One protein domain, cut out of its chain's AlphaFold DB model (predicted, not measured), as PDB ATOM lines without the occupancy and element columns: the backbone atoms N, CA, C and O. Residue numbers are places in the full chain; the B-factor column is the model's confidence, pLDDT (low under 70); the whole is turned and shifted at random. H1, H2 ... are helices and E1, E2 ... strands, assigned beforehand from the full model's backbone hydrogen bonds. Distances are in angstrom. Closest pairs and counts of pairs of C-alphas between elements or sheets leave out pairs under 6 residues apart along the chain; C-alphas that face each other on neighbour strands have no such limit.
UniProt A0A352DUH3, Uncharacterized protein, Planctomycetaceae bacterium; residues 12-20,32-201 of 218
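What this domain is: This is residues 12 to 20 and 32 to 201 of the 218 residues of an uncharacterized protein of Planctomycetaceae bacterium (UniProt A0A352DUH3). One strongly twisted seven-strand sheet is folded back on itself, E1, E5, E7 and E4 making one leaf, E3 and E6 the facing leaf and E2 the hinge, with H1 and H3 packed on opposite faces. Residues 104 to 115, of which 113 to 115 belong to H2, stick out as a loop, and the hairpin E8 and E9 lies away from the large sheet. The 179 printed residues run E1 E2 E3 H1 E4 H2 E5 E6 H3 E7 E8 E9, three helices and nine strands; the class is mixed, with 84 residues, under half, in named elements. The large sheet, mixed, has the order E1 E5 E7 E4 E2 E3 E6. The whole is compact, radius of gyration of the C-alphas 16.8 A, spanning 51 by 47 by 34 A.

Where its parts are: Find C-alpha 15 at (191.862, 125.760, 141.729), where E1, residues 15 to 17, begins. Next come E2, 40 to 48, 22.8 A long and bending by 63 degrees at residue 43, and E3, 57 to 60. H1, 75 to 87, starts at (184.181, 119.131, 127.055) and runs 18.3 A. E4, 92 to 98, is 18.8 A long, H2 is 113 to 119, and E5, 125 to 135, runs 27.4 A, bending by 68 degrees at residue 128. Then read E6, 142 to 145; H3, 161 to 172, 16.4 A; E7, 177 to 184, 22.2 A; E8, 190 to 192; and E9, 198 to 200, ending at (201.454, 134.090, 131.265).

How they stand to each other: Start at edge strand E1, parallel to E5, with N 16 and O 125 2.8 A apart. The other neighbours are antiparallel: look at N 131 and O 181 in E5 and E7, 2.8 A; N 182 and O 96 in E7 and E4, 2.8 A; N 45 and O 95 in E4 and E2, 2.8 A; N 48 and O 58 in the hairpin E2 and E3, 2.9 A; N 57 and O 145 in E3 and E6, 2.8 A. E3, H1, E4 and E4, H2, E5 are split strand-helix-strand units, their same-way strands separated by E2 and by E7, with right-handed crossovers. H1 is on the sheet at a height of 9.6 A; its closest C-alphas with E4 are Val 82 and Cys 92, 6.9 A. H3 is on the opposite face at 8.8 A; its closest C-alphas with E7 are Ser 168 and Ser 178, 6.2 A. H2 is not on the sheet. In E8 and E9, N 199 and O 191 are 2.8 A apart. In H1, H2 and H3 every O i to N i+4 pair is within hydrogen-bond range.

The domain as a whole: The C-alphas of Ser 106 and Ala 194 are farthest apart, 53.4 A. Residues 21 to 31 are not printed; C-alphas 20 and 32 are 13.2 A apart across the cut. The links E3 to H1, E4 to H2 and E6 to H3 are long. Mean pLDDT of the printed part is 84.0; residues 20, 32 to 34, 65 and 105 to 124 are under 70.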
ATOM      1  N   ALA A  12     182.925 120.005 142.547       82.00
ATOM      2  CA  ALA A  12     184.032 120.723 143.151       82.00
ATOM      3  C   ALA A  12     185.268 120.649 142.246       82.00
ATOM      4  O   ALA A  12     185.702 119.552 141.887       82.00
ATOM      5  N   ILE A  13     185.864 121.796 141.930       82.38
ATOM      6  CA  ILE A  13     187.152 121.869 141.225       82.38
ATOM      7  C   ILE A  13     188.217 122.359 142.205       82.38
ATOM      8  O   ILE A  13     187.911 123.176 143.063       82.38
ATOM      9  N   VAL A  14     189.453 121.871 142.112       83.12
ATOM     10  CA  VAL A  14     190.570 122.377 142.930       83.12
ATOM     11  C   VAL A  14     191.339 123.391 142.091       83.12
ATOM     12  O   VAL A  14     191.916 123.038 141.060       83.12
ATOM     13  N   ALA A  15     191.316 124.656 142.506       83.62
ATOM     14  CA  ALA A  15     191.862 125.760 141.729       83.62
ATOM     15  C   ALA A  15     192.753 126.667 142.579       83.62
ATOM     16  O   ALA A  15     192.448 126.972 143.730       83.62
ATOM     17  N   ARG A  16     193.862 127.115 142.002       84.81
ATOM     18  CA  ARG A  16     194.816 128.028 142.630       84.81
ATOM     19  C   ARG A  16     194.611 129.438 142.094       84.81
ATOM     20  O   ARG A  16     194.586 129.619 140.876       84.81
ATOM     21  N   LEU A  17     194.503 130.413 142.992       84.94
ATOM     22  CA  LEU A  17     194.440 131.820 142.605       84.94
ATOM     23  C   LEU A  17     195.823 132.293 142.140       84.94
ATOM     24  O   LEU A  17     196.819 132.102 142.845       84.94
ATOM     25  N   VAL A  18     195.882 132.876 140.946       81.62
ATOM     26  CA  VAL A  18     197.080 133.537 140.422       81.62
ATOM     27  C   VAL A  18     197.183 134.913 141.082       81.62
ATOM     28  O   VAL A  18     196.198 135.634 141.132       81.62
ATOM     29  N   ARG A  19     198.356 135.267 141.620       71.81
ATOM     30  CA  ARG A  19     198.605 136.585 142.226       71.81
ATOM     31  C   ARG A  19     199.490 137.431 141.322       71.81
ATOM     32  O   ARG A  19     200.484 136.913 140.813       71.81
ATOM     33  N   ASP A  20     199.162 138.716 141.221       60.47
ATOM     34  CA  ASP A  20     199.911 139.710 140.442       60.47
ATOM     35  C   ASP A  20     201.226 140.159 141.092       60.47
ATOM     36  O   ASP A  20     202.101 140.698 140.416       60.47
ATOM     37  N   ALA A  32     204.234 132.193 152.085       44.12
ATOM     38  CA  ALA A  32     203.270 132.539 151.047       44.12
ATOM     39  C   ALA A  32     202.290 131.369 150.863       44.12
ATOM     40  O   ALA A  32     202.453 130.523 149.985       44.12
ATOM     41  N   ARG A  33     201.277 131.290 151.735       52.75
ATOM     42  CA  ARG A  33     200.167 130.342 151.642       52.75
ATOM     43  C   ARG A  33     199.529 130.519 150.273       52.75
ATOM     44  O   ARG A  33     198.758 131.443 150.034       52.75
ATOM     45  N   VAL A  34     199.898 129.643 149.352       61.78
ATOM     46  CA  VAL A  34     199.266 129.525 148.049       61.78
ATOM     47  C   VAL A  34     197.785 129.261 148.310       61.78
ATOM     48  O   VAL A  34     197.430 128.208 148.838       61.78
ATOM     49  N   HIS A  35     196.923 130.229 147.996       72.25
ATOM     50  CA  HIS A  35     195.492 130.078 148.238       72.25
ATOM     51  C   HIS A  35     194.916 129.095 147.220       72.25
ATOM     52  O   HIS A  35     194.752 129.403 146.035       72.25
ATOM     53  N   VAL A  36     194.654 127.884 147.702       79.81
ATOM     54  CA  VAL A  36     193.948 126.840 146.970       79.81
ATOM     55  C   VAL A  36     192.482 126.901 147.374       79.81
ATOM     56  O   VAL A  36     192.146 126.821 148.552       79.81
ATOM     57  N   TYR A  37     191.617 127.033 146.378       83.69
ATOM     58  CA  TYR A  37     190.173 127.092 146.519       83.69
ATOM     59  C   TYR A  37     189.531 125.820 145.974       83.69
ATOM     60  O   TYR A  37     190.066 125.158 145.079       83.69
ATOM     61  N   ARG A  38     188.341 125.511 146.496       85.94
ATOM     62  CA  ARG A  38     187.500 124.410 146.024       85.94
ATOM     63  C   ARG A  38     186.127 124.910 145.542       85.94
ATOM     64  O   ARG A  38     185.124 124.583 146.174       85.94
ATOM     65  N   PRO A  39     186.050 125.746 144.485       85.94
ATOM     66  CA  PRO A  39     184.767 126.266 144.033       85.94
ATOM     67  C   PRO A  39     183.834 125.152 143.560       85.94
ATOM     68  O   PRO A  39     184.253 124.204 142.890       85.94
ATOM     69  N   LEU A  40     182.556 125.307 143.903       88.38
ATOM     70  CA  LEU A  40     181.472 124.464 143.420       88.38
ATOM     71  C   LEU A  40     180.955 125.031 142.098       88.38
ATOM     72  O   LEU A  40     180.541 126.184 142.026       88.38
ATOM     73  N   VAL A  41     181.002 124.210 141.058       88.31
ATOM     74  CA  VAL A  41     180.740 124.556 139.662       88.31
ATOM     75  C   VAL A  41     179.504 123.809 139.183       88.31
ATOM     76  O   VAL A  41     179.397 122.603 139.390       88.31
ATOM     77  N   VAL A  42     178.601 124.509 138.502       88.50
ATOM     78  CA  VAL A  42     177.374 123.945 137.906       88.50
ATOM     79  C   VAL A  42     177.440 123.814 136.382       88.50
ATOM     80  O   VAL A  42     176.519 123.295 135.750       88.50
ATOM     81  N   GLY A  43     178.508 124.322 135.762       89.38
ATOM     82  CA  GLY A  43     178.696 124.279 134.316       89.38
ATOM     83  C   GLY A  43     179.779 125.229 133.819       89.38
ATOM     84  O   GLY A  43     180.486 125.871 134.596       89.38
ATOM     85  N   ALA A  44     179.909 125.323 132.499       93.19
ATOM     86  CA  ALA A  44     180.766 126.307 131.849       93.19
ATOM     87  C   ALA A  44     179.992 127.593 131.525       93.19
ATOM     88  O   ALA A  44     178.782 127.575 131.328       93.19
ATOM     89  N   ALA A  45     180.717 128.696 131.385       95.75
ATOM     90  CA  ALA A  45     180.263 129.898 130.704       95.75
ATOM     91  C   ALA A  45     181.168 130.131 129.490       95.75
ATOM     92  O   ALA A  45     182.389 130.075 129.625       95.75
ATOM     93  N   ILE A  46     180.589 130.398 128.316       96.06
ATOM     94  CA  ILE A  46     181.335 130.828 127.123       96.06
ATOM     95  C   ILE A  46     181.147 132.339 126.990       96.06
ATOM     96  O   ILE A  46     180.069 132.813 126.633       96.06
ATOM     97  N   LEU A  47     182.204 133.076 127.306       96.06
ATOM     98  CA  LEU A  47     182.270 134.527 127.301       96.06
ATOM     99  C   LEU A  47     182.728 134.974 125.921       96.06
ATOM    100  O   LEU A  47     183.729 134.470 125.410       96.06
ATOM    101  N   ARG A  48     182.008 135.914 125.322       95.56
ATOM    102  CA  ARG A  48     182.354 136.516 124.033       95.56
ATOM    103  C   ARG A  48     182.938 137.891 124.284       95.56
ATOM    104  O   ARG A  48     182.314 138.689 124.989       95.56
ATOM    105  N   GLU A  49     184.124 138.117 123.740       92.12
ATOM    106  CA  GLU A  49     184.792 139.406 123.833       92.12
ATOM    107  C   GLU A  49     183.983 140.442 123.045       92.12
ATOM    108  O   GLU A  49     183.457 140.120 121.970       92.12
ATOM    109  N   PRO A  50     183.837 141.664 123.566       85.94
ATOM    110  CA  PRO A  50     183.283 142.762 122.790       85.94
ATOM    111  C   PRO A  50     184.163 143.113 121.580       85.94
ATOM    112  O   PRO A  50     185.382 142.948 121.601       85.94
ATOM    113  N   ILE A  51     183.545 143.653 120.525       82.56
ATOM    114  CA  ILE A  51     184.280 144.197 119.370       82.56
ATOM    115  C   ILE A  51     184.913 145.545 119.749       82.56
ATOM    116  O   ILE A  51     186.080 145.803 119.446       82.56
ATOM    117  N   GLU A  52     184.148 146.393 120.440       82.50
ATOM    118  CA  GLU A  52     184.559 147.735 120.845       82.50
ATOM    119  C   GLU A  52     185.235 147.732 122.222       82.50
ATOM    120  O   GLU A  52     184.906 146.954 123.117       82.50
ATOM    121  N   ARG A  53     186.231 148.606 122.405       77.44
ATOM    122  CA  ARG A  53     186.940 148.716 123.684       77.44
ATOM    123  C   ARG A  53     186.028 149.377 124.716       77.44
ATOM    124  O   ARG A  53     185.591 150.500 124.503       77.44
ATOM    125  N   GLY A  54     185.854 148.726 125.863       79.69
ATOM    126  CA  GLY A  54     185.042 149.237 126.972       79.69
ATOM    127  C   GLY A  54     183.639 148.636 127.032       79.69
ATOM    128  O   GLY A  54     182.988 148.749 128.064       79.69
ATOM    129  N   ASP A  55     183.213 147.932 125.983       89.44
ATOM    130  CA  ASP A  55     181.966 147.177 126.004       89.44
ATOM    131  C   ASP A  55     182.057 145.968 126.958       89.44
ATOM    132  O   ASP A  55     183.132 145.395 127.161       89.44
ATOM    133  N   PRO A  56     180.929 145.526 127.538       93.56
ATOM    134  CA  PRO A  56     180.908 144.345 128.387       93.56
ATOM    135  C   PRO A  56     181.051 143.053 127.574       93.56
ATOM    136  O   PRO A  56     180.508 142.896 126.473       93.56
ATOM    137  N   TRP A  57     181.711 142.069 128.180       96.19
ATOM    138  CA  TRP A  57     181.699 140.687 127.711       96.19
ATOM    139  C   TRP A  57     180.283 140.135 127.752       96.19
ATOM    140  O   TRP A  57     179.526 140.409 128.681       96.19
ATOM    141  N   ARG A  58     179.934 139.301 126.769       96.19
ATOM    142  CA  ARG A  58     178.578 138.752 126.634       96.19
ATOM    143  C   ARG A  58     178.561 137.249 126.862       96.19
ATOM    144  O   ARG A  58     179.403 136.521 126.336       96.19
ATOM    145  N   VAL A  59     177.555 136.778 127.587       96.81
ATOM    146  CA  VAL A  59     177.294 135.357 127.845       96.81
ATOM    147  C   VAL A  59     175.842 135.061 127.494       96.81
ATOM    148  O   VAL A  59     174.933 135.767 127.920       96.81
ATOM    149  N   THR A  60     175.599 134.011 126.714       95.62
ATOM    150  CA  THR A  60     174.228 133.543 126.468       95.62
ATOM    151  C   THR A  60     173.710 132.832 127.715       95.62
ATOM    152  O   THR A  60     174.408 131.981 128.259       95.62
ATOM    153  N   LEU A  61     172.499 133.163 128.154       93.88
ATOM    154  CA  LEU A  61     171.846 132.550 129.313       93.88
ATOM    155  C   LEU A  61     170.754 131.570 128.880       93.88
ATOM    156  O   LEU A  61     170.216 131.663 127.770       93.88
ATOM    157  N   ASP A  62     170.416 130.647 129.774       90.38
ATOM    158  CA  ASP A  62     169.238 129.797 129.626       90.38
ATOM    159  C   ASP A  62     167.941 130.620 129.702       90.38
ATOM    160  O   ASP A  62     167.917 131.768 130.146       90.38
ATOM    161  N   ALA A  63     166.830 130.036 129.250       79.44
ATOM    162  CA  ALA A  63     165.525 130.703 129.238       79.44
ATOM    163  C   ALA A  63     164.850 130.796 130.625       79.44
ATOM    164  O   ALA A  63     163.733 131.299 130.717       79.44
ATOM    165  N   GLY A  64     165.495 130.289 131.678       74.00
ATOM    166  CA  GLY A  64     164.954 130.243 133.034       74.00
ATOM    167  C   GLY A  64     165.104 131.553 133.822       74.00
ATOM    168  O   GLY A  64     165.724 132.511 133.359       74.00
ATOM    169  N   PRO A  65     164.562 131.597 135.051       68.06
ATOM    170  CA  PRO A  65     164.654 132.758 135.938       68.06
ATOM    171  C   PRO A  65     166.034 132.931 136.602       68.06
ATOM    172  O   PRO A  65     166.246 133.910 137.313       68.06
ATOM    173  N   GLY A  66     166.975 132.008 136.406       79.88
ATOM    174  CA  GLY A  66     168.339 132.120 136.930       79.88
ATOM    175  C   GLY A  66     169.289 132.825 135.961       79.88
ATOM    176  O   GLY A  66     169.045 132.888 134.757       79.88
ATOM    177  N   VAL A  67     170.435 133.289 136.466       89.19
ATOM    178  CA  VAL A  67     171.534 133.804 135.622       89.19
ATOM    179  C   VAL A  67     172.444 132.643 135.208       89.19
ATOM    180  O   VAL A  67     173.657 132.676 135.398       89.19
ATOM    181  N   ARG A  68     171.849 131.560 134.696       91.00
ATOM    182  CA  ARG A  68     172.574 130.340 134.318       91.00
ATOM    183  C   ARG A  68     173.119 130.470 132.890       91.00
ATOM    184  O   ARG A  68     172.330 130.706 131.972       91.00
ATOM    185  N   PRO A  69     174.438 130.321 132.668       94.00
ATOM    186  CA  PRO A  69     175.008 130.320 131.327       94.00
ATOM    187  C   PRO A  69     174.531 129.123 130.509       94.00
ATOM    188  O   PRO A  69     174.612 127.979 130.956       94.00
ATOM    189  N   ARG A  70     174.123 129.386 129.269       93.06
ATOM    190  CA  ARG A  70     173.808 128.360 128.280       93.06
ATOM    191  C   ARG A  70     175.096 127.883 127.617       93.06
ATOM    192  O   ARG A  70     175.561 128.482 126.642       93.06
ATOM    193  N   ALA A  71     175.666 126.804 128.139       91.06
ATOM    194  CA  ALA A  71     176.839 126.144 127.574       91.06
ATOM    195  C   ALA A  71     176.606 124.628 127.422       91.06
ATOM    196  O   ALA A  71     175.838 124.049 128.193       91.06
ATOM    197  N   PRO A  72     177.263 123.962 126.454       89.75
ATOM    198  CA  PRO A  72     177.196 122.514 126.322       89.75
ATOM    199  C   PRO A  72     177.740 121.811 127.568       89.75
ATOM    200  O   PRO A  72     178.677 122.293 128.201       89.75
ATOM    201  N   ALA A  73     177.190 120.640 127.893       82.00
ATOM    202  CA  ALA A  73     177.576 119.895 129.091       82.00
ATOM    203  C   ALA A  73     178.910 119.135 128.954       82.00
ATOM    204  O   ALA A  73     179.557 118.853 129.962       82.00
ATOM    205  N   SER A  74     179.331 118.793 127.728       85.38
ATOM    206  CA  SER A  74     180.545 118.005 127.484       85.38
ATOM    207  C   SER A  74     181.726 118.867 127.045       85.38
ATOM    208  O   SER A  74     181.581 119.827 126.281       85.38
ATOM    209  N   ARG A  75     182.934 118.474 127.465       86.38
ATOM    210  CA  ARG A  75     184.181 119.131 127.055       86.38
ATOM    211  C   ARG A  75     184.347 119.188 125.533       86.38
ATOM    212  O   ARG A  75     184.777 120.213 125.006       86.38
ATOM    213  N   ALA A  76     184.004 118.111 124.824       88.12
ATOM    214  CA  ALA A  76     184.101 118.051 123.365       88.12
ATOM    215  C   ALA A  76     183.159 119.056 122.682       88.12
ATOM    216  O   ALA A  76     183.575 119.767 121.767       88.12
ATOM    217  N   ALA A  77     181.918 119.176 123.163       90.88
ATOM    218  CA  ALA A  77     180.954 120.122 122.610       90.88
ATOM    219  C   ALA A  77     181.336 121.581 122.910       90.88
ATOM    220  O   ALA A  77     181.195 122.438 122.039       90.88
ATOM    221  N   ILE A  78     181.890 121.863 124.096       91.31
ATOM    222  CA  ILE A  78     182.435 123.190 124.420       91.31
ATOM    223  C   ILE A  78     183.575 123.547 123.461       91.31
ATOM    224  O   ILE A  78     183.566 124.636 122.891       91.31
ATOM    225  N   HIS A  79     184.521 122.630 123.228       90.75
ATOM    226  CA  HIS A  79     185.604 122.841 122.258       90.75
ATOM    227  C   HIS A  79     185.073 123.105 120.851       90.75
ATOM    228  O   HIS A  79     185.509 124.057 120.208       90.75
ATOM    229  N   ALA A  80     184.103 122.313 120.389       92.62
ATOM    230  CA  ALA A  80     183.495 122.494 119.075       92.62
ATOM    231  C   ALA A  80     182.815 123.867 118.940       92.62
ATOM    232  O   ALA A  80     183.003 124.554 117.934       92.62
ATOM    233  N   GLN A  81     182.076 124.300 119.966       94.69
ATOM    234  CA  GLN A  81     181.412 125.600 119.966       94.69
ATOM    235  C   GLN A  81     182.412 126.762 120.011       94.69
ATOM    236  O   GLN A  81     182.264 127.721 119.254       94.69
ATOM    237  N   VAL A  82     183.450 126.678 120.847       92.94
ATOM    238  CA  VAL A  82     184.529 127.678 120.910       92.94
ATOM    239  C   VAL A  82     185.265 127.762 119.571       92.94
ATOM    240  O   VAL A  82     185.484 128.856 119.054       92.94
ATOM    241  N   ALA A  83     185.584 126.624 118.952       92.69
ATOM    242  CA  ALA A  83     186.213 126.585 117.636       92.69
ATOM    243  C   ALA A  83     185.313 127.176 116.537       92.69
ATOM    244  O   ALA A  83     185.805 127.857 115.641       92.69
ATOM    245  N   ALA A  84     183.998 126.937 116.589       94.44
ATOM    246  CA  ALA A  84     183.044 127.536 115.656       94.44
ATOM    247  C   ALA A  84     182.972 129.064 115.805       94.44
ATOM    248  O   ALA A  84     183.041 129.771 114.804       94.44
ATOM    249  N   LEU A  85     182.909 129.571 117.040       93.19
ATOM    250  CA  LEU A  85     182.922 131.012 117.320       93.19
ATOM    251  C   LEU A  85     184.211 131.674 116.817       93.19
ATOM    252  O   LEU A  85     184.150 132.688 116.128       93.19
ATOM    253  N   ARG A  86     185.371 131.062 117.083       91.56
ATOM    254  CA  ARG A  86     186.670 131.575 116.621       91.56
ATOM    255  C   ARG A  86     186.780 131.607 115.099       91.56
ATOM    256  O   ARG A  86     187.268 132.589 114.553       91.56
ATOM    257  N   ARG A  87     186.280 130.578 114.401       93.56
ATOM    258  CA  ARG A  87     186.210 130.572 112.925       93.56
ATOM    259  C   ARG A  87     185.319 131.683 112.368       93.56
ATOM    260  O   ARG A  87     185.569 132.146 111.266       93.56
ATOM    261  N   ALA A  88     184.322 132.125 113.131       92.62
ATOM    262  CA  ALA A  88     183.485 133.273 112.796       92.62
ATOM    263  C   ALA A  88     184.102 134.627 113.213       92.62
ATOM    264  O   ALA A  88     183.408 135.639 113.194       92.62
ATOM    265  N   GLY A  89     185.375 134.661 113.626       90.06
ATOM    266  CA  GLY A  89     186.059 135.883 114.060       90.06
ATOM    267  C   GLY A  89     185.686 136.357 115.468       90.06
ATOM    268  O   GLY A  89     186.059 137.458 115.859       90.06
ATOM    269  N   VAL A  90     184.963 135.547 116.250       90.94
ATOM    270  CA  VAL A  90     184.554 135.903 117.613       90.94
ATOM    271  C   VAL A  90     185.603 135.424 118.613       90.94
ATOM    272  O   VAL A  90     185.757 134.220 118.853       90.94
ATOM    273  N   ALA A  91     186.293 136.370 119.247       89.69
ATOM    274  CA  ALA A  91     187.151 136.077 120.385       89.69
ATOM    275  C   ALA A  91     186.298 135.636 121.586       89.69
ATOM    276  O   ALA A  91     185.249 136.208 121.895       89.69
ATOM    277  N   CYS A  92     186.708 134.547 122.232       92.06
ATOM    278  CA  CYS A  92     185.946 133.952 123.318       92.06
ATOM    279  C   CYS A  92     186.829 133.261 124.355       92.06
ATOM    280  O   CYS A  92     187.905 132.733 124.050       92.06
ATOM    281  N   ARG A  93     186.319 133.233 125.587       92.31
ATOM    282  CA  ARG A  93     186.921 132.601 126.761       92.31
ATOM    283  C   ARG A  93     185.914 131.659 127.412       92.31
ATOM    284  O   ARG A  93     184.713 131.896 127.369       92.31
ATOM    285  N   VAL A  94     186.411 130.610 128.058       93.31
ATOM    286  CA  VAL A  94     185.594 129.742 128.912       93.31
ATOM    287  C   VAL A  94     185.883 130.047 130.382       93.31
ATOM    288  O   VAL A  94     187.047 130.093 130.780       93.31
ATOM    289  N   ALA A  95     184.838 130.230 131.186       94.50
ATOM    290  CA  ALA A  95     184.912 130.304 132.647       94.50
ATOM    291  C   ALA A  95     184.075 129.186 133.283       94.50
ATOM    292  O   ALA A  95     183.260 128.553 132.606       94.50
ATOM    293  N   ALA A  96     184.262 128.948 134.580       93.56
ATOM    294  CA  ALA A  96     183.434 128.013 135.336       93.56
ATOM    295  C   ALA A  96     182.304 128.771 136.043       93.56
ATOM    296  O   ALA A  96     182.566 129.689 136.818       93.56
ATOM    297  N   ALA A  97     181.057 128.395 135.768       94.44
ATOM    298  CA  ALA A  97     179.886 128.965 136.418       94.44
ATOM    299  C   ALA A  97     179.725 128.361 137.808       94.44
ATOM    300  O   ALA A  97     179.623 127.139 137.939       94.44
ATOM    301  N   LEU A  98     179.722 129.205 138.836       93.00
ATOM    302  CA  LEU A  98     179.648 128.734 140.210       93.00
ATOM    303  C   LEU A  98     178.202 128.518 140.648       93.00
ATOM    304  O   LEU A  98     177.269 129.064 140.047       93.00
ATOM    305  N   VAL A  99     178.052 127.713 141.700       88.75
ATOM    306  CA  VAL A  99     176.791 127.558 142.430       88.75
ATOM    307  C   VAL A  99     176.322 128.926 142.920       88.75
ATOM    308  O   VAL A  99     177.090 129.682 143.518       88.75
ATOM    309  N   ALA A 100     175.053 129.218 142.674       85.88
ATOM    310  CA  ALA A 100     174.323 130.347 143.223       85.88
ATOM    311  C   ALA A 100     173.107 129.830 144.023       85.88
ATOM    312  O   ALA A 100     172.741 128.659 143.869       85.88
ATOM    313  N   PRO A 101     172.485 130.650 144.891       80.75
ATOM    314  CA  PRO A 101     171.371 130.206 145.731       80.75
ATOM    315  C   PRO A 101     170.233 129.531 144.952       80.75
ATOM    316  O   PRO A 101     169.642 128.577 145.447       80.75
ATOM    317  N   GLU A 102     169.967 129.959 143.714       79.88
ATOM    318  CA  GLU A 102     168.930 129.366 142.864       79.88
ATOM    319  C   GLU A 102     169.223 127.933 142.379       79.88
ATOM    320  O   GLU A 102     168.315 127.264 141.891       79.88
ATOM    321  N   ASP A 103     170.465 127.452 142.494       78.94
ATOM    322  CA  ASP A 103     170.840 126.084 142.112       78.94
ATOM    323  C   ASP A 103     170.597 125.073 143.245       78.94
ATOM    324  O   ASP A 103     170.665 123.860 143.026       78.94
ATOM    325  N   VAL A 104     170.341 125.553 144.468       70.62
ATOM    326  CA  VAL A 104     170.148 124.706 145.647       70.62
ATOM    327  C   VAL A 104     168.708 124.197 145.667       70.62
ATOM    328  O   VAL A 104     167.821 124.774 146.290       70.62
ATOM    329  N   VAL A 105     168.468 123.085 144.976       63.12
ATOM    330  CA  VAL A 105     167.180 122.378 145.010       63.12
ATOM    331  C   VAL A 105     167.143 121.466 146.244       63.12
ATOM    332  O   VAL A 105     167.442 120.288 146.126       63.12
ATOM    333  N   SER A 106     166.857 122.032 147.424       49.69
ATOM    334  CA  SER A 106     166.465 121.425 148.725       49.69
ATOM    335  C   SER A 106     167.117 120.134 149.265       49.69
ATOM    336  O   SER A 106     166.798 119.748 150.387       49.69
ATOM    337  N   THR A 107     168.065 119.495 148.587       43.75
ATOM    338  CA  THR A 107     168.770 118.317 149.101       43.75
ATOM    339  C   THR A 107     170.218 118.365 148.622       43.75
ATOM    340  O   THR A 107     170.471 118.203 147.425       43.75
ATOM    341  N   PRO A 108     171.199 118.613 149.509       49.59
ATOM    342  CA  PRO A 108     172.597 118.522 149.121       49.59
ATOM    343  C   PRO A 108     172.896 117.079 148.686       49.59
ATOM    344  O   PRO A 108     172.466 116.141 149.363       49.59
ATOM    345  N   PRO A 109     173.617 116.858 147.573       48.34
ATOM    346  CA  PRO A 109     174.075 115.520 147.236       48.34
ATOM    347  C   PRO A 109     174.968 115.010 148.372       48.34
ATOM    348  O   PRO A 109     175.848 115.738 148.839       48.34
ATOM    349  N   ALA A 110     174.738 113.772 148.816       47.38
ATOM    350  CA  ALA A 110     175.610 113.115 149.781       47.38
ATOM    351  C   ALA A 110     177.033 113.093 149.206       47.38
ATOM    352  O   ALA A 110     177.294 112.484 148.165       47.38
ATOM    353  N   LEU A 111     177.940 113.831 149.841       49.53
ATOM    354  CA  LEU A 111     179.345 113.815 149.472       49.53
ATOM    355  C   LEU A 111     179.928 112.492 149.969       49.53
ATOM    356  O   LEU A 111     180.064 112.292 151.170       49.53
ATOM    357  N   ASP A 112     180.277 111.601 149.047       50.50
ATOM    358  CA  ASP A 112     181.154 110.468 149.341       50.50
ATOM    359  C   ASP A 112     182.562 111.021 149.640       50.50
ATOM    360  O   ASP A 112     183.330 111.373 148.735       50.50
ATOM    361  N   GLU A 113     182.864 111.187 150.930       51.28
ATOM    362  CA  GLU A 113     184.116 111.762 151.438       51.28
ATOM    363  C   GLU A 113     185.355 110.997 150.937       51.28
ATOM    364  O   GLU A 113     186.410 111.597 150.700       51.28
ATOM    365  N   GLU A 114     185.227 109.696 150.669       47.41
ATOM    366  CA  GLU A 114     186.340 108.831 150.284       47.41
ATOM    367  C   GLU A 114     186.747 109.027 148.809       47.41
ATOM    368  O   GLU A 114     187.940 109.080 148.472       47.41
ATOM    369  N   GLN A 115     185.775 109.252 147.915       51.50
ATOM    370  CA  GLN A 115     186.044 109.668 146.528       51.50
ATOM    371  C   GLN A 115     186.582 111.098 146.431       51.50
ATOM    372  O   GLN A 115     187.406 111.394 145.552       51.50
ATOM    373  N   VAL A 116     186.130 111.986 147.321       49.62
ATOM    374  CA  VAL A 116     186.590 113.377 147.392       49.62
ATOM    375  C   VAL A 116     188.084 113.420 147.695       49.62
ATOM    376  O   VAL A 116     188.816 114.070 146.951       49.62
ATOM    377  N   ILE A 117     188.554 112.665 148.692       50.88
ATOM    378  CA  ILE A 117     189.964 112.650 149.106       50.88
ATOM    379  C   ILE A 117     190.878 112.129 147.982       50.88
ATOM    380  O   ILE A 117     191.906 112.752 147.694       50.88
ATOM    381  N   ARG A 118     190.489 111.061 147.266       49.81
ATOM    382  CA  ARG A 118     191.318 110.447 146.204       49.81
ATOM    383  C   ARG A 118     191.451 111.296 144.929       49.81
ATOM    384  O   ARG A 118     192.469 111.201 144.241       49.81
ATOM    385  N   ARG A 119     190.470 112.149 144.599       49.75
ATOM    386  CA  ARG A 119     190.508 113.024 143.403       49.75
ATOM    387  C   ARG A 119     191.249 114.352 143.606       49.75
ATOM    388  O   ARG A 119     191.574 115.013 142.620       49.75
ATOM    389  N   THR A 120     191.586 114.712 144.846       48.81
ATOM    390  CA  THR A 120     192.165 116.019 145.224       48.81
ATOM    391  C   THR A 120     193.549 116.315 144.624       48.81
ATOM    392  O   THR A 120     194.000 117.456 144.656       48.81
ATOM    393  N   TYR A 121     194.237 115.337 144.025       48.97
ATOM    394  CA  TYR A 121     195.664 115.485 143.708       48.97
ATOM    395  C   TYR A 121     196.037 115.578 142.224       48.97
ATOM    396  O   TYR A 121     197.205 115.830 141.928       48.97
ATOM    397  N   ARG A 122     195.104 115.406 141.272       52.66
ATOM    398  CA  ARG A 122     195.476 115.280 139.841       52.66
ATOM    399  C   ARG A 122     195.068 116.419 138.906       52.66
ATOM    400  O   ARG A 122     195.564 116.449 137.785       52.66
ATOM    401  N   CYS A 123     194.275 117.398 139.340       54.72
ATOM    402  CA  CYS A 123     193.989 118.583 138.523       54.72
ATOM    403  C   CYS A 123     194.303 119.859 139.313       54.72
ATOM    404  O   CYS A 123     193.535 120.257 140.179       54.72
ATOM    405  N   ARG A 124     195.464 120.474 139.047       68.81
ATOM    406  CA  ARG A 124     195.837 121.786 139.598       68.81
ATOM    407  C   ARG A 124     195.504 122.856 138.554       68.81
ATOM    408  O   ARG A 124     196.368 123.209 137.755       68.81
ATOM    409  N   SER A 125     194.240 123.278 138.497       82.25
ATOM    410  CA  SER A 125     193.798 124.399 137.655       82.25
ATOM    411  C   SER A 125     194.212 125.737 138.275       82.25
ATOM    412  O   SER A 125     194.322 125.855 139.493       82.25
ATOM    413  N   GLU A 126     194.428 126.750 137.445       87.12
ATOM    414  CA  GLU A 126     194.727 128.121 137.860       87.12
ATOM    415  C   GLU A 126     193.638 129.073 137.377       87.12
ATOM    416  O   GLU A 126     193.067 128.887 136.300       87.12
ATOM    417  N   PHE A 127     193.347 130.099 138.165       89.56
ATOM    418  CA  PHE A 127     192.366 131.121 137.817       89.56
ATOM    419  C   PHE A 127     192.825 132.492 138.297       89.56
ATOM    420  O   PHE A 127     193.531 132.583 139.299       89.56
ATOM    421  N   TYR A 128     192.453 133.538 137.560       89.69
ATOM    422  CA  TYR A 128     192.809 134.916 137.908       89.69
ATOM    423  C   TYR A 128     192.010 135.413 139.102       89.69
ATOM    424  O   TYR A 128     192.553 136.077 139.965       89.69
ATOM    425  N   GLY A 129     190.734 135.037 139.180       91.88
ATOM    426  CA  GLY A 129     189.864 135.458 140.261       91.88
ATOM    427  C   GLY A 129     188.401 135.190 139.962       91.88
ATOM    428  O   GLY A 129     188.038 134.410 139.070       91.88
ATOM    429  N   TRP A 130     187.553 135.848 140.732       94.19
ATOM    430  CA  TRP A 130     186.112 135.716 140.659       94.19
ATOM    431  C   TRP A 130     185.534 136.788 139.743       94.19
ATOM    432  O   TRP A 130     185.609 137.968 140.052       94.19
ATOM    433  N   SER A 131     184.949 136.407 138.615       95.94
ATOM    434  CA  SER A 131     184.205 137.337 137.760       95.94
ATOM    435  C   SER A 131     182.729 137.345 138.140       95.94
ATOM    436  O   SER A 131     182.202 136.346 138.631       95.94
ATOM    437  N   LEU A 132     182.041 138.452 137.861       96.31
ATOM    438  CA  LEU A 132     180.615 138.582 138.137       96.31
ATOM    439  C   LEU A 132     179.818 138.734 136.842       96.31
ATOM    440  O   LEU A 132     179.905 139.752 136.160       96.31
ATOM    441  N   LEU A 133     179.035 137.707 136.519       97.19
ATOM    442  CA  LEU A 133     178.050 137.736 135.447       97.19
ATOM    443  C   LEU A 133     176.782 138.395 135.969       97.19
ATOM    444  O   LEU A 133     176.238 137.933 136.963       97.19
ATOM    445  N   TYR A 134     176.276 139.425 135.304       94.88
ATOM    446  CA  TYR A 134     175.029 140.078 135.683       94.88
ATOM    447  C   TYR A 134     174.021 140.085 134.540       94.88
ATOM    448  O   TYR A 134     174.370 140.061 133.359       94.88
ATOM    449  N   HIS A 135     172.742 140.078 134.894       93.94
ATOM    450  CA  HIS A 135     171.633 140.097 133.951       93.94
ATOM    451  C   HIS A 135     170.903 141.433 134.042       93.94
ATOM    452  O   HIS A 135     170.330 141.759 135.081       93.94
ATOM    453  N   VAL A 136     170.925 142.196 132.949       87.94
ATOM    454  CA  VAL A 136     170.220 143.479 132.863       87.94
ATOM    455  C   VAL A 136     168.732 143.220 132.591       87.94
ATOM    456  O   VAL A 136     168.401 142.529 131.617       87.94
ATOM    457  N   PRO A 137     167.815 143.766 133.414       82.31
ATOM    458  CA  PRO A 137     166.383 143.686 133.153       82.31
ATOM    459  C   PRO A 137     166.032 144.193 131.746       82.31
ATOM    460  O   PRO A 137     166.545 145.211 131.296       82.31
ATOM    461  N   GLY A 138     165.166 143.468 131.036       82.62
ATOM    462  CA  GLY A 138     164.763 143.812 129.665       82.62
ATOM    463  C   GLY A 138     165.643 143.232 128.550       82.62
ATOM    464  O   GLY A 138     165.235 143.279 127.394       82.62
ATOM    465  N   MET A 139     166.790 142.611 128.861       84.19
ATOM    466  CA  MET A 139     167.626 141.907 127.873       84.19
ATOM    467  C   MET A 139     167.536 140.386 128.054       84.19
ATOM    468  O   MET A 139     168.360 139.790 128.752       84.19
ATOM    469  N   PRO A 140     166.522 139.711 127.485       79.62
ATOM    470  CA  PRO A 140     166.336 138.285 127.712       79.62
ATOM    471  C   PRO A 140     167.523 137.483 127.163       79.62
ATOM    472  O   PRO A 140     167.986 137.712 126.048       79.62
ATOM    473  N   ARG A 141     167.976 136.485 127.933       88.69
ATOM    474  CA  ARG A 141     168.979 135.480 127.524       88.69
ATOM    475  C   ARG A 141     170.400 136.002 127.265       88.69
ATOM    476  O   ARG A 141     171.213 135.263 126.707       88.69
ATOM    477  N   ILE A 142     170.726 137.225 127.677       93.88
ATOM    478  CA  ILE A 142     172.087 137.771 127.583       93.88
ATOM    479  C   ILE A 142     172.515 138.285 128.949       93.88
ATOM    480  O   ILE A 142     171.862 139.150 129.523       93.88
ATOM    481  N   GLY A 143     173.613 137.744 129.462       95.62
ATOM    482  CA  GLY A 143     174.304 138.261 130.630       95.62
ATOM    483  C   GLY A 143     175.598 138.961 130.233       95.62
ATOM    484  O   GLY A 143     176.161 138.706 129.163       95.62
ATOM    485  N   PHE A 144     176.053 139.831 131.119       96.31
ATOM    486  CA  PHE A 144     177.166 140.735 130.904       96.31
ATOM    487  C   PHE A 144     178.218 140.575 131.993       96.31
ATOM    488  O   PHE A 144     177.900 140.238 133.132       96.31
ATOM    489  N   ILE A 145     179.475 140.802 131.634       96.44
ATOM    490  CA  ILE A 145     180.588 140.906 132.578       96.44
ATOM    491  C   ILE A 145     181.379 142.142 132.166       96.44
ATOM    492  O   ILE A 145     181.672 142.315 130.982       96.44
ATOM    493  N   GLU A 146     181.720 142.992 133.128       94.69
ATOM    494  CA  GLU A 146     182.524 144.184 132.853       94.69
ATOM    495  C   GLU A 146     183.885 143.799 132.245       94.69
ATOM    496  O   GLU A 146     184.426 142.728 132.553       94.69
ATOM    497  N   PRO A 147     184.468 144.634 131.372       93.38
ATOM    498  CA  PRO A 147     185.836 144.434 130.918       93.38
ATOM    499  C   PRO A 147     186.825 144.685 132.063       93.38
ATOM    500  O   PRO A 147     186.575 145.465 132.983       93.38
ATOM    501  N   HIS A 148     187.986 144.037 132.011       91.62
ATOM    502  CA  HIS A 148     189.062 144.345 132.942       91.62
ATOM    503  C   HIS A 148     189.653 145.729 132.633       91.62
ATOM    504  O   HIS A 148     189.914 146.062 131.478       91.62
ATOM    505  N   HIS A 149     189.922 146.523 133.672       86.56
ATOM    506  CA  HIS A 149     190.400 147.903 133.529       86.56
ATOM    507  C   HIS A 149     191.781 147.995 132.844       86.56
ATOM    508  O   HIS A 149     191.984 148.834 131.970       86.56
ATOM    509  N   THR A 150     192.709 147.099 133.202       86.38
ATOM    510  CA  THR A 150     194.055 147.014 132.596       86.38
ATOM    511  C   THR A 150     194.116 146.119 131.353       86.38
ATOM    512  O   THR A 150     194.595 146.535 130.299       86.38
ATOM    513  N   PHE A 151     193.641 144.875 131.451       87.19
ATOM    514  CA  PHE A 151     193.842 143.859 130.421       87.19
ATOM    515  C   PHE A 151     192.660 143.770 129.453       87.19
ATOM    516  O   PHE A 151     191.647 143.147 129.755       87.19
ATOM    517  N   ARG A 152     192.819 144.320 128.244       82.25
ATOM    518  CA  ARG A 152     191.766 144.351 127.208       82.25
ATOM    519  C   ARG A 152     191.067 143.002 126.990       82.25
ATOM    520  O   ARG A 152     189.849 142.955 126.886       82.25
ATOM    521  N   HIS A 153     191.842 141.923 126.933       87.25
ATOM    522  CA  HIS A 153     191.362 140.581 126.593       87.25
ATOM    523  C   HIS A 153     190.910 139.761 127.815       87.25
ATOM    524  O   HIS A 153     190.767 138.536 127.728       87.25
ATOM    525  N   LEU A 154     190.674 140.420 128.958       91.12
ATOM    526  CA  LEU A 154     190.120 139.800 130.156       91.12
ATOM    527  C   LEU A 154     188.784 140.441 130.566       91.12
ATOM    528  O   LEU A 154     188.617 141.660 130.487       91.12
ATOM    529  N   PRO A 155     187.829 139.634 131.053       93.75
ATOM    530  CA  PRO A 155     186.744 140.128 131.891       93.75
ATOM    531  C   PRO A 155     187.287 140.627 133.233       93.75
ATOM    532  O   PRO A 155     188.316 140.145 133.710       93.75
ATOM    533  N   SER A 156     186.570 141.545 133.877       93.81
ATOM    534  CA  SER A 156     186.854 141.964 135.248       93.81
ATOM    535  C   SER A 156     186.793 140.766 136.197       93.81
ATOM    536  O   SER A 156     185.909 139.906 136.063       93.81
ATOM    537  N   PHE A 157     187.680 140.731 137.181       93.62
ATOM    538  CA  PHE A 157     187.661 139.741 138.248       93.62
ATOM    539  C   PHE A 157     188.055 140.383 139.580       93.62
ATOM    540  O   PHE A 157     188.662 141.451 139.608       93.62
ATOM    541  N   PHE A 158     187.674 139.721 140.666       90.94
ATOM    542  CA  PHE A 158     188.019 140.053 142.039       90.94
ATOM    543  C   PHE A 158     188.966 138.987 142.588       90.94
ATOM    544  O   PHE A 158     188.700 137.789 142.452       90.94
ATOM    545  N   ASP A 159     190.028 139.410 143.263       84.56
ATOM    546  CA  ASP A 159     190.967 138.495 143.926       84.56
ATOM    547  C   ASP A 159     190.404 137.968 145.254       84.56
ATOM    548  O   ASP A 159     190.799 136.907 145.749       84.56
ATOM    549  N   SER A 160     189.441 138.702 145.819       85.44
ATOM    550  CA  SER A 160     188.758 138.395 147.070       85.44
ATOM    551  C   SER A 160     187.331 137.901 146.805       85.44
ATOM    552  O   SER A 160     186.569 138.558 146.090       85.44
ATOM    553  N   PRO A 161     186.916 136.764 147.393       83.62
ATOM    554  CA  PRO A 161     185.523 136.339 147.340       83.62
ATOM    555  C   PRO A 161     184.585 137.273 148.126       83.62
ATOM    556  O   PRO A 161     183.391 137.272 147.847       83.62
ATOM    557  N   LEU A 162     185.089 138.072 149.079       87.44
ATOM    558  CA  LEU A 162     184.263 139.037 149.820       87.44
ATOM    559  C   LEU A 162     183.833 140.202 148.923       87.44
ATOM    560  O   LEU A 162     182.648 140.506 148.860       87.44
ATOM    561  N   ASP A 163     184.751 140.757 148.129       89.50
ATOM    562  CA  ASP A 163     184.450 141.850 147.194       89.50
ATOM    563  C   ASP A 163     183.378 141.431 146.172       89.50
ATOM    564  O   ASP A 163     182.510 142.211 145.776       89.50
ATOM    565  N   LEU A 164     183.411 140.157 145.768       90.75
ATOM    566  CA  LEU A 164     182.408 139.550 144.899       90.75
ATOM    567  C   LEU A 164     181.025 139.488 145.564       90.75
ATOM    568  O   LEU A 164     180.016 139.738 144.894       90.75
ATOM    569  N   VAL A 165     180.969 139.134 146.853       90.38
ATOM    570  CA  VAL A 165     179.728 139.097 147.643       90.38
ATOM    571  C   VAL A 165     179.163 140.506 147.784       90.38
ATOM    572  O   VAL A 165     178.007 140.717 147.417       90.38
ATOM    573  N   ASP A 166     179.986 141.476 148.179       93.19
ATOM    574  CA  ASP A 166     179.581 142.878 148.327       93.19
ATOM    575  C   ASP A 166     179.041 143.440 147.008       93.19
ATOM    576  O   ASP A 166     177.981 144.075 146.953       93.19
ATOM    577  N   ARG A 167     179.731 143.156 145.895       93.62
ATOM    578  CA  ARG A 167     179.279 143.578 144.567       93.62
ATOM    579  C   ARG A 167     177.975 142.894 144.155       93.62
ATOM    580  O   ARG A 167     177.112 143.558 143.578       93.62
ATOM    581  N   SER A 168     177.817 141.603 144.437       92.50
ATOM    582  CA  SER A 168     176.572 140.876 144.154       92.50
ATOM    583  C   SER A 168     175.405 141.445 144.955       92.50
ATOM    584  O   SER A 168     174.332 141.668 144.399       92.50
ATOM    585  N   GLU A 169     175.614 141.756 146.233       93.25
ATOM    586  CA  GLU A 169     174.593 142.363 147.083       93.25
ATOM    587  C   GLU A 169     174.203 143.762 146.581       93.25
ATOM    588  O   GLU A 169     173.018 144.090 146.470       93.25
ATOM    589  N   PHE A 170     175.189 144.575 146.196       94.25
ATOM    590  CA  PHE A 170     174.954 145.890 145.603       94.25
ATOM    591  C   PHE A 170     174.067 145.826 144.346       94.25
ATOM    592  O   PHE A 170     173.204 146.693 144.160       94.25
ATOM    593  N   LEU A 171     174.285 144.828 143.481       93.12
ATOM    594  CA  LEU A 171     173.477 144.593 142.280       93.12
ATOM    595  C   LEU A 171     172.078 144.078 142.634       93.12
ATOM    596  O   LEU A 171     171.085 144.604 142.123       93.12
ATOM    597  N   ALA A 172     171.986 143.127 143.565       92.06
ATOM    598  CA  ALA A 172     170.721 142.556 144.014       92.06
ATOM    599  C   ALA A 172     169.780 143.626 144.591       92.06
ATOM    600  O   ALA A 172     168.605 143.672 144.225       92.06
ATOM    601  N   ARG A 173     170.303 144.567 145.392       94.00
ATOM    602  CA  ARG A 173     169.547 145.724 145.924       94.00
ATOM    603  C   ARG A 173     168.973 146.646 144.834       94.00
ATOM    604  O   ARG A 173     168.116 147.471 145.128       94.00
ATOM    605  N   ARG A 174     169.429 146.519 143.583       93.12
ATOM    606  CA  ARG A 174     168.946 147.265 142.404       93.12
ATOM    607  C   ARG A 174     168.118 146.404 141.449       93.12
ATOM    608  O   ARG A 174     167.867 146.813 140.319       93.12
ATOM    609  N   GLY A 175     167.725 145.204 141.871       90.38
ATOM    610  CA  GLY A 175     166.989 144.259 141.031       90.38
ATOM    611  C   GLY A 175     167.830 143.646 139.906       90.38
ATOM    612  O   GLY A 175     167.275 143.037 138.992       90.38
ATOM    613  N   VAL A 176     169.158 143.789 139.952       91.75
ATOM    614  CA  VAL A 176     170.070 143.173 138.987       91.75
ATOM    615  C   VAL A 176     170.513 141.829 139.546       91.75
ATOM    616  O   VAL A 176     171.182 141.755 140.574       91.75
ATOM    617  N   ARG A 177     170.140 140.750 138.859       91.94
ATOM    618  CA  ARG A 177     170.566 139.399 139.235       91.94
ATOM    619  C   ARG A 177     171.996 139.169 138.773       91.94
ATOM    620  O   ARG A 177     172.362 139.594 137.674       91.94
ATOM    621  N   SER A 178     172.773 138.438 139.559       94.19
ATOM    622  CA  SER A 178     174.147 138.096 139.210       94.19
ATOM    623  C   SER A 178     174.508 136.665 139.578       94.19
ATOM    624  O   SER A 178     173.902 136.066 140.462       94.19
ATOM    625  N   ARG A 179     175.518 136.128 138.899       94.69
ATOM    626  CA  ARG A 179     176.121 134.830 139.165       94.69
ATOM    627  C   ARG A 179     177.644 134.952 139.188       94.69
ATOM    628  O   ARG A 179     178.226 135.497 138.245       94.69
ATOM    629  N   PRO A 180     178.309 134.410 140.212       95.69
ATOM    630  CA  PRO A 180     179.756 134.378 140.235       95.69
ATOM    631  C   PRO A 180     180.313 133.324 139.266       95.69
ATOM    632  O   PRO A 180     179.753 132.240 139.081       95.69
ATOM    633  N   LEU A 181     181.438 133.652 138.634       95.94
ATOM    634  CA  LEU A 181     182.204 132.783 137.746       95.94
ATOM    635  C   LEU A 181     183.646 132.684 138.258       95.94
ATOM    636  O   LEU A 181     184.213 133.682 138.692       95.94
ATOM    637  N   ALA A 182     184.286 131.522 138.142       94.06
ATOM    638  CA  ALA A 182     185.738 131.421 138.295       94.06
ATOM    639  C   ALA A 182     186.423 131.624 136.935       94.06
ATOM    640  O   ALA A 182     186.212 130.845 135.993       94.06
ATOM    641  N   LEU A 183     187.252 132.666 136.835       93.75
ATOM    642  CA  LEU A 183     187.954 133.042 135.611       93.75
ATOM    643  C   LEU A 183     189.245 132.232 135.447       93.75
ATOM    644  O   LEU A 183     190.342 132.682 135.779       93.75
ATOM    645  N   LEU A 184     189.103 131.007 134.953       91.12
ATOM    646  CA  LEU A 184     190.216 130.075 134.778       91.12
ATOM    647  C   LEU A 184     191.200 130.545 133.693       91.12
ATOM    648  O   LEU A 184     190.797 131.092 132.659       91.12
ATOM    649  N   THR A 185     192.489 130.276 133.909       90.06
ATOM    650  CA  THR A 185     193.549 130.481 132.915       90.06
ATOM    651  C   THR A 185     193.335 129.561 131.712       90.06
ATOM    652  O   THR A 185     192.944 128.394 131.850       90.06
ATOM    653  N   GLN A 186     193.608 130.071 130.517       87.94
ATOM    654  CA  GLN A 186     193.432 129.344 129.259       87.94
ATOM    655  C   GLN A 186     194.766 129.200 128.521       87.94
ATOM    656  O   GLN A 186     195.650 130.022 128.739       87.94
ATOM    657  N   PRO A 187     194.965 128.169 127.675       87.31
ATOM    658  CA  PRO A 187     196.202 128.000 126.903       87.31
ATOM    659  C   PRO A 187     196.640 129.251 126.137       87.31
ATOM    660  O   PRO A 187     197.832 129.505 126.030       87.31
ATOM    661  N   GLU A 188     195.680 130.033 125.653       87.62
ATOM    662  CA  GLU A 188     195.894 131.262 124.894       87.62
ATOM    663  C   GLU A 188     196.421 132.422 125.747       87.62
ATOM    664  O   GLU A 188     196.819 133.439 125.195       87.62
ATOM    665  N   ASP A 189     196.447 132.280 127.071       89.75
ATOM    666  CA  ASP A 189     197.006 133.277 127.987       89.75
ATOM    667  C   ASP A 189     198.526 133.152 128.128       89.75
ATOM    668  O   ASP A 189     199.146 133.945 128.838       89.75
ATOM    669  N   PHE A 190     199.125 132.133 127.506       89.88
ATOM    670  CA  PHE A 190     200.525 131.790 127.689       89.88
ATOM    671  C   PHE A 190     201.285 131.866 126.372       89.88
ATOM    672  O   PHE A 190     200.930 131.208 125.394       89.88
ATOM    673  N   ASP A 191     202.384 132.607 126.399       89.38
ATOM    674  CA  ASP A 191     203.383 132.613 125.343       89.38
ATOM    675  C   ASP A 191     204.490 131.611 125.688       89.38
ATOM    676  O   ASP A 191     204.733 131.296 126.858       89.38
ATOM    677  N   ARG A 192     205.151 131.063 124.666       88.19
ATOM    678  CA  ARG A 192     206.332 130.215 124.861       88.19
ATOM    679  C   ARG A 192     207.581 131.084 124.817       88.19
ATOM    680  O   ARG A 192     207.835 131.726 123.802       88.19
ATOM    681  N   ALA A 193     208.352 131.075 125.897       85.81
ATOM    682  CA  ALA A 193     209.683 131.662 125.932       85.81
ATOM    683  C   ALA A 193     210.693 130.803 125.146       85.81
ATOM    684  O   ALA A 193     210.408 129.664 124.767       85.81
ATOM    685  N   ALA A 194     211.879 131.365 124.888       85.69
ATOM    686  CA  ALA A 194     212.936 130.722 124.099       85.69
ATOM    687  C   ALA A 194     213.449 129.405 124.717       85.69
ATOM    688  O   ALA A 194     213.874 128.508 123.996       85.69
ATOM    689  N   ASP A 195     213.362 129.272 126.038       84.94
ATOM    690  CA  ASP A 195     213.702 128.074 126.812       84.94
ATOM    691  C   ASP A 195     212.570 127.019 126.835       84.94
ATOM    692  O   ASP A 195     212.702 125.967 127.458       84.94
ATOM    693  N   GLY A 196     211.444 127.290 126.165       82.69
ATOM    694  CA  GLY A 196     210.258 126.435 126.150       82.69
ATOM    695  C   GLY A 196     209.311 126.630 127.340       82.69
ATOM    696  O   GLY A 196     208.254 125.989 127.378       82.69
ATOM    697  N   THR A 197     209.635 127.517 128.282       83.50
ATOM    698  CA  THR A 197     208.792 127.825 129.441       83.50
ATOM    699  C   THR A 197     207.524 128.570 129.010       83.50
ATOM    700  O   THR A 197     207.544 129.412 128.110       83.50
ATOM    701  N   LEU A 198     206.387 128.265 129.649       84.62
ATOM    702  CA  LEU A 198     205.140 129.010 129.448       84.62
ATOM    703  C   LEU A 198     205.114 130.266 130.322       84.62
ATOM    704  O   LEU A 198     205.154 130.186 131.551       84.62
ATOM    705  N   VAL A 199     204.965 131.418 129.681       86.38
ATOM    706  CA  VAL A 199     204.885 132.731 130.318       86.38
ATOM    707  C   VAL A 199     203.464 133.252 130.164       86.38
ATOM    708  O   VAL A 199     202.991 133.466 129.056       86.38
ATOM    709  N   ASN A 200     202.763 133.444 131.279       88.06
ATOM    710  CA  ASN A 200     201.454 134.090 131.265       88.06
ATOM    711  C   ASN A 200     201.605 135.573 130.892       88.06
ATOM    712  O   ASN A 200     202.383 136.276 131.536       88.06
ATOM    713  N   ARG A 201     200.854 136.033 129.888       88.12
ATOM    714  CA  ARG A 201     200.929 137.409 129.368       88.12
ATOM    715  C   ARG A 201     200.331 138.472 130.288       88.12
ATOM    716  O   ARG A 201     200.663 139.642 130.148       88.12
TER     717      ARG A 201